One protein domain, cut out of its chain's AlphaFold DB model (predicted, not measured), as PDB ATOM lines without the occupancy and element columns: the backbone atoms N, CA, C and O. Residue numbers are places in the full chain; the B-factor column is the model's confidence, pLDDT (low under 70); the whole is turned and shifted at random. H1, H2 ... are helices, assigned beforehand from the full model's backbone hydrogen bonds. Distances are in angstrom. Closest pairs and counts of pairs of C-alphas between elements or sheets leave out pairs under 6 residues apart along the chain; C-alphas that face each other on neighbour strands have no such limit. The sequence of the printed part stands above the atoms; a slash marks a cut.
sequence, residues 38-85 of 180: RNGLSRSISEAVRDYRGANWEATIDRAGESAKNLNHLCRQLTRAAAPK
ATOM      1  N   ARG A  38      -0.325  29.063 -45.537       76.38
ATOM      2  CA  ARG A  38       0.055  27.970 -44.625       76.38
ATOM      3  C   ARG A  38       0.520  26.724 -45.390       76.38
ATOM      4  O   ARG A  38       1.470  26.064 -44.982       76.38
ATOM      5  N   ASN A  39      -0.096  26.466 -46.542       83.12
ATOM      6  CA  ASN A  39       0.255  25.358 -47.429       83.12
ATOM      7  C   ASN A  39       1.607  25.577 -48.139       83.12
ATOM      8  O   ASN A  39       2.365  24.630 -48.321       83.12
ATOM      9  N   GLY A  40       1.939  26.821 -48.500       87.31
ATOM     10  CA  GLY A  40       3.234  27.191 -49.083       87.31
ATOM     11  C   GLY A  40       4.383  27.096 -48.080       87.31
ATOM     12  O   GLY A  40       5.431  26.542 -48.402       87.31
ATOM     13  N   LEU A  41       4.162  27.537 -46.837       88.62
ATOM     14  CA  LEU A  41       5.141  27.378 -45.758       88.62
ATOM     15  C   LEU A  41       5.366  25.895 -45.424       88.62
ATOM     16  O   LEU A  41       6.505  25.459 -45.292       88.62
ATOM     17  N   SER A  42       4.293  25.099 -45.356       84.69
ATOM     18  CA  SER A  42       4.385  23.651 -45.126       84.69
ATOM     19  C   SER A  42       5.185  22.932 -46.222       84.69
ATOM     20  O   SER A  42       6.029  22.087 -45.908       84.69
ATOM     21  N   ARG A  43       4.987  23.304 -47.495       89.19
ATOM     22  CA  ARG A  43       5.777  22.771 -48.616       89.19
ATOM     23  C   ARG A  43       7.248  23.176 -48.515       89.19
ATOM     24  O   ARG A  43       8.107  22.307 -48.599       89.19
ATOM     25  N   SER A  44       7.527  24.453 -48.253       90.25
ATOM     26  CA  SER A  44       8.894  24.972 -48.117       90.25
ATOM     27  C   SER A  44       9.668  24.295 -46.980       90.25
ATOM     28  O   SER A  44      10.821  23.912 -47.163       90.25
ATOM     29  N   ILE A  45       9.025  24.067 -45.831       88.88
ATOM     30  CA  ILE A  45       9.632  23.327 -44.714       88.88
ATOM     31  C   ILE A  45       9.899  21.870 -45.112       88.88
ATOM     32  O   ILE A  45      10.960  21.335 -44.804       88.88
ATOM     33  N   SER A  46       8.960  21.228 -45.812       85.06
ATOM     34  CA  SER A  46       9.117  19.835 -46.256       85.06
ATOM     35  C   SER A  46      10.273  19.672 -47.246       85.06
ATOM     36  O   SER A  46      11.039  18.716 -47.139       85.06
ATOM     37  N   GLU A  47      10.428  20.617 -48.175       92.06
ATOM     38  CA  GLU A  47      11.551  20.672 -49.116       92.06
ATOM     39  C   GLU A  47      12.876  20.876 -48.379       92.06
ATOM     40  O   GLU A  47      13.769  20.045 -48.508       92.06
ATOM     41  N   ALA A  48      12.966  21.883 -47.506       90.00
ATOM     42  CA  ALA A  48      14.180  22.147 -46.734       90.00
ATOM     43  C   ALA A  48      14.594  20.956 -45.847       90.00
ATOM     44  O   ALA A  48      15.777  20.641 -45.732       90.00
ATOM     45  N   VAL A  49      13.631  20.255 -45.241       87.06
ATOM     46  CA  VAL A  49      13.900  19.045 -44.447       87.06
ATOM     47  C   VAL A  49      14.383  17.895 -45.330       87.06
ATOM     48  O   VAL A  49      15.272  17.149 -44.915       87.06
ATOM     49  N   ARG A  50      13.813  17.723 -46.527       85.12
ATOM     50  CA  ARG A  50      14.256  16.696 -47.478       85.12
ATOM     51  C   ARG A  50      15.681  16.973 -47.949       85.12
ATOM     52  O   ARG A  50      16.497  16.056 -47.923       85.12
ATOM     53  N   ASP A  51      15.982  18.220 -48.286       87.81
ATOM     54  CA  ASP A  51      17.302  18.640 -48.755       87.81
ATOM     55  C   ASP A  51      18.347  18.500 -47.643       87.81
ATOM     56  O   ASP A  51      19.411  17.924 -47.863       87.81
ATOM     57  N   TYR A  52      18.015  18.906 -46.410       83.06
ATOM     58  CA  TYR A  52      18.872  18.694 -45.239       83.06
ATOM     59  C   TYR A  52      19.131  17.206 -44.976       83.06
ATOM     60  O   TYR A  52      20.265  16.807 -44.708       83.06
ATOM     61  N   ARG A  53      18.096  16.358 -45.061       83.81
ATOM     62  CA  ARG A  53      18.246  14.903 -44.892       83.81
ATOM     63  C   ARG A  53      19.114  14.294 -45.986       83.81
ATOM     64  O   ARG A  53      19.907  13.417 -45.660       83.81
ATOM     65  N   GLY A  54      18.975  14.757 -47.228       87.12
ATOM     66  CA  GLY A  54      19.828  14.365 -48.349       87.12
ATOM     67  C   GLY A  54      21.281  14.753 -48.096       87.12
ATOM     68  O   GLY A  54      22.128  13.877 -47.987       87.12
ATOM     69  N   ALA A  55      21.550  16.040 -47.866       84.00
ATOM     70  CA  ALA A  55      22.898  16.552 -47.610       84.00
ATOM     71  C   ALA A  55      23.574  15.886 -46.396       84.00
ATOM     72  O   ALA A  55      24.760  15.564 -46.434       84.00
ATOM     73  N   ASN A  56      22.820  15.627 -45.323       89.38
ATOM     74  CA  ASN A  56      23.333  14.915 -44.154       89.38
ATOM     75  C   ASN A  56      23.656  13.440 -44.460       89.38
ATOM     76  O   ASN A  56      24.613  12.892 -43.907       89.38
ATOM     77  N   TRP A  57      22.862  12.783 -45.313       85.75
ATOM     78  CA  TRP A  57      23.127  11.409 -45.740       85.75
ATOM     79  C   TRP A  57      24.333  11.310 -46.668       85.75
ATOM     80  O   TRP A  57      25.183  10.457 -46.421       85.75
ATOM     81  N   GLU A  58      24.456  12.207 -47.646       87.50
ATOM     82  CA  GLU A  58      25.624  12.278 -48.534       87.50
ATOM     83  C   GLU A  58      26.908  12.475 -47.719       87.50
ATOM     84  O   GLU A  58      27.817  11.653 -47.782       87.50
ATOM     85  N   ALA A  59      26.924  13.442 -46.793       89.50
ATOM     86  CA  ALA A  59      28.074  13.669 -45.915       89.50
ATOM     87  C   ALA A  59      28.420  12.459 -45.023       89.50
ATOM     88  O   ALA A  59      29.579  12.254 -44.653       89.50
ATOM     89  N   THR A  60      27.422  11.653 -44.644       88.38
ATOM     90  CA  THR A  60      27.636  10.427 -43.859       88.38
ATOM     91  C   THR A  60      28.251   9.317 -44.715       88.38
ATOM     92  O   THR A  60      29.126   8.593 -44.233       88.38
ATOM     93  N   ILE A  61      27.819   9.189 -45.972       86.62
ATOM     94  CA  ILE A  61      28.352   8.222 -46.938       86.62
ATOM     95  C   ILE A  61      29.778   8.605 -47.335       86.62
ATOM     96  O   ILE A  61      30.662   7.752 -47.254       86.62
ATOM     97  N   ASP A  62      30.028   9.877 -47.648       90.38
ATOM     98  CA  ASP A  62      31.353  10.400 -47.997       90.38
ATOM     99  C   ASP A  62      32.369  10.120 -46.885       90.38
ATOM    100  O   ASP A  62      33.413   9.507 -47.118       90.38
ATOM    101  N   ARG A  63      32.012  10.450 -45.635       90.00
ATOM    102  CA  ARG A  63      32.848  10.175 -44.455       90.00
ATOM    103  C   ARG A  63      33.091   8.679 -44.239       90.00
ATOM    104  O   ARG A  63      34.159   8.267 -43.780       90.00
ATOM    105  N   ALA A  64      32.101   7.835 -44.523       89.38
ATOM    106  CA  ALA A  64      32.269   6.389 -44.430       89.38
ATOM    107  C   ALA A  64      33.152   5.837 -45.566       89.38
ATOM    108  O   ALA A  64      33.876   4.862 -45.345       89.38
ATOM    109  N   GLY A  65      33.135   6.477 -46.738       87.81
ATOM    110  CA  GLY A  65      33.955   6.151 -47.905       87.81
ATOM    111  C   GLY A  65      35.456   6.368 -47.697       87.81
ATOM    112  O   GLY A  65      36.265   5.700 -48.337       87.81
ATOM    113  N   GLU A  66      35.847   7.203 -46.730       91.38
ATOM    114  CA  GLU A  66      37.251   7.445 -46.358       91.38
ATOM    115  C   GLU A  66      37.987   6.178 -45.873       91.38
ATOM    116  O   GLU A  66      39.220   6.125 -45.855       91.38
ATOM    117  N   SER A  67      37.257   5.137 -45.453       92.44
ATOM    118  CA  SER A  67      37.843   3.888 -44.963       92.44
ATOM    119  C   SER A  67      36.933   2.693 -45.199       92.44
ATOM    120  O   SER A  67      35.789   2.661 -44.750       92.44
ATOM    121  N   ALA A  68      37.496   1.614 -45.752       84.00
ATOM    122  CA  ALA A  68      36.790   0.343 -45.918       84.00
ATOM    123  C   ALA A  68      36.171  -0.179 -44.605       84.00
ATOM    124  O   ALA A  68      35.149  -0.860 -44.622       84.00
ATOM    125  N   LYS A  69      36.756   0.136 -43.442       88.50
ATOM    126  CA  LYS A  69      36.178  -0.246 -42.144       88.50
ATOM    127  C   LYS A  69      34.924   0.557 -41.797       88.50
ATOM    128  O   LYS A  69      33.975  -0.027 -41.283       88.50
ATOM    129  N   ASN A  70      34.930   1.863 -42.068       90.44
ATOM    130  CA  ASN A  70      33.804   2.750 -41.777       90.44
ATOM    131  C   ASN A  70      32.626   2.420 -42.695       90.44
ATOM    132  O   ASN A  70      31.502   2.296 -42.218       90.44
ATOM    133  N   LEU A  71      32.905   2.160 -43.974       90.69
ATOM    134  CA  LEU A  71      31.906   1.686 -44.924       90.69
ATOM    135  C   LEU A  71      31.274   0.364 -44.467       90.69
ATOM    136  O   LEU A  71      30.058   0.269 -44.359       90.69
ATOM    137  N   ASN A  72      32.085  -0.628 -44.088       86.00
ATOM    138  CA  ASN A  72      31.572  -1.901 -43.567       86.00
ATOM    139  C   ASN A  72      30.720  -1.730 -42.296       86.00
ATOM    140  O   ASN A  72      29.747  -2.460 -42.096       86.00
ATOM    141  N   HIS A  73      31.072  -0.777 -41.432       86.00
ATOM    142  CA  HIS A  73      30.287  -0.452 -40.246       86.00
ATOM    143  C   HIS A  73      28.940   0.187 -40.612       86.00
ATOM    144  O   HIS A  73      27.905  -0.256 -40.112       86.00
ATOM    145  N   LEU A  74      28.940   1.171 -41.517       88.31
ATOM    146  CA  LEU A  74      27.725   1.810 -42.024       88.31
ATOM    147  C   LEU A  74      26.799   0.784 -42.693       88.31
ATOM    148  O   LEU A  74      25.615   0.726 -42.367       88.31
ATOM    149  N   CYS A  75      27.343  -0.095 -43.543       85.25
ATOM    150  CA  CYS A  75      26.594  -1.193 -44.152       85.25
ATOM    151  C   CYS A  75      25.934  -2.079 -43.088       85.25
ATOM    152  O   CYS A  75      24.741  -2.346 -43.169       85.25
ATOM    153  N   ARG A  76      26.661  -2.478 -42.036       83.44
ATOM    154  CA  ARG A  76      26.086  -3.284 -40.943       83.44
ATOM    155  C   ARG A  76      24.957  -2.569 -40.204       83.44
ATOM    156  O   ARG A  76      23.943  -3.198 -39.904       83.44
ATOM    157  N   GLN A  77      25.123  -1.278 -39.914       84.75
ATOM    158  CA  GLN A  77      24.094  -0.475 -39.248       84.75
ATOM    159  C   GLN A  77      22.820  -0.363 -40.092       84.75
ATOM    160  O   GLN A  77      21.721  -0.490 -39.552       84.75
ATOM    161  N   LEU A  78      22.972  -0.179 -41.406       84.56
ATOM    162  CA  LEU A  78      21.863  -0.088 -42.354       84.56
ATOM    163  C   LEU A  78      21.142  -1.423 -42.533       84.56
ATOM    164  O   LEU A  78      19.916  -1.475 -42.468       84.56
ATOM    165  N   THR A  79      21.886  -2.515 -42.717       83.88
ATOM    166  CA  THR A  79      21.284  -3.831 -42.961       83.88
ATOM    167  C   THR A  79      20.624  -4.397 -41.701       83.88
ATOM    168  O   THR A  79      19.798  -5.300 -41.810       83.88
ATOM    169  N   ARG A  80      20.985  -3.912 -40.497       77.31
ATOM    170  CA  ARG A  80      20.596  -4.522 -39.205       77.31
ATOM    171  C   ARG A  80      20.829  -6.040 -39.189       77.31
ATOM    172  O   ARG A  80      20.169  -6.772 -38.453       77.31
ATOM    173  N   ALA A  81      21.748  -6.518 -40.031       66.88
ATOM    174  CA  ALA A  81      21.971  -7.934 -40.230       66.88
ATOM    175  C   ALA A  81      22.495  -8.521 -38.925       66.88
ATOM    176  O   ALA A  81      23.482  -8.030 -38.367       66.88
ATOM    177  N   ALA A  82      21.842  -9.582 -38.453       69.31
ATOM    178  CA  ALA A  82      22.399 -10.395 -37.386       69.31
ATOM    179  C   ALA A  82      23.823 -10.819 -37.778       69.31
ATOM    180  O   ALA A  82      24.109 -11.044 -38.958       69.31
ATOM    181  N   ALA A  83      24.724 -10.906 -36.795       69.38
ATOM    182  CA  ALA A  83      26.086 -11.355 -37.050       69.38
ATOM    183  C   ALA A  83      26.058 -12.681 -37.835       69.38
ATOM    184  O   ALA A  83      25.227 -13.545 -37.526       69.38
ATOM    185  N   PRO A  84      26.928 -12.854 -38.848       65.38
ATOM    186  CA  PRO A  84      26.947 -14.085 -39.620       65.38
ATOM    187  C   PRO A  84      27.194 -15.256 -38.667       65.38
ATOM    188  O   PRO A  84      28.178 -15.270 -37.925       65.38
ATOM    189  N   LYS A  85      26.280 -16.230 -38.657       79.69
ATOM    190  CA  LYS A  85      26.470 -17.470 -37.905       79.69
ATOM    191  C   LYS A  85      27.555 -18.269 -38.619       79.69
ATOM    192  O   LYS A  85      27.325 -18.724 -39.734       79.69
TER     193      LYS A  85
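This is residues 38 to 85 of the 180 residues of an uncharacterized protein of Eumeta variegata (UniProt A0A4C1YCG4). Picture a lopsided V: one long helix, H1, makes the long arm, and after its last residue, Gly 65, a tight link turns into a short helix, H2, which folds back at a slant as the short arm. Most of H1, residues 38 to 59, sticks out free, and so does the stretch from 76 to 85, which ends in a short tail after H2. The printed part has 48 residues with two named helices, H1 then H2, and no named strand; its class is all helix. It is extended, with a radius of gyration of the C-alphas of 16.0 A and spans of 52 by 25 by 5 A.

Begin with the longest helix, H1, residues 38 to 65, and look from its end to H2, residues 68 to 79. The two touch only at the corner by their link, H1 with residues 61 to 65 alone and H2 with residues 70 to 74 alone. Their closest C-alphas are those of Ala 64 and Leu 71, 4.7 A apart. Their lines stand at a steep tilt of 44 degrees, and they run opposite ways. In both H1 and H2 every backbone O i to N i+4 pair is within hydrogen-bond range.

Find C-alpha 38 at (0.055, 27.970, -44.625); from there H1 runs 40.4 A to C-alpha 65 at (33.955, 6.151, -47.905). H2 begins at Ala 68 and ends at Thr 79, C-alpha (21.284, -3.831, -42.961), 16.3 A from its first C-alpha.

The two C-alphas farthest apart are those of Arg 38 and Lys 85, at 53.0 A. The printed part has no cut. The mean pLDDT of the printed part is 85.1, and residues 81 to 84 are under 70.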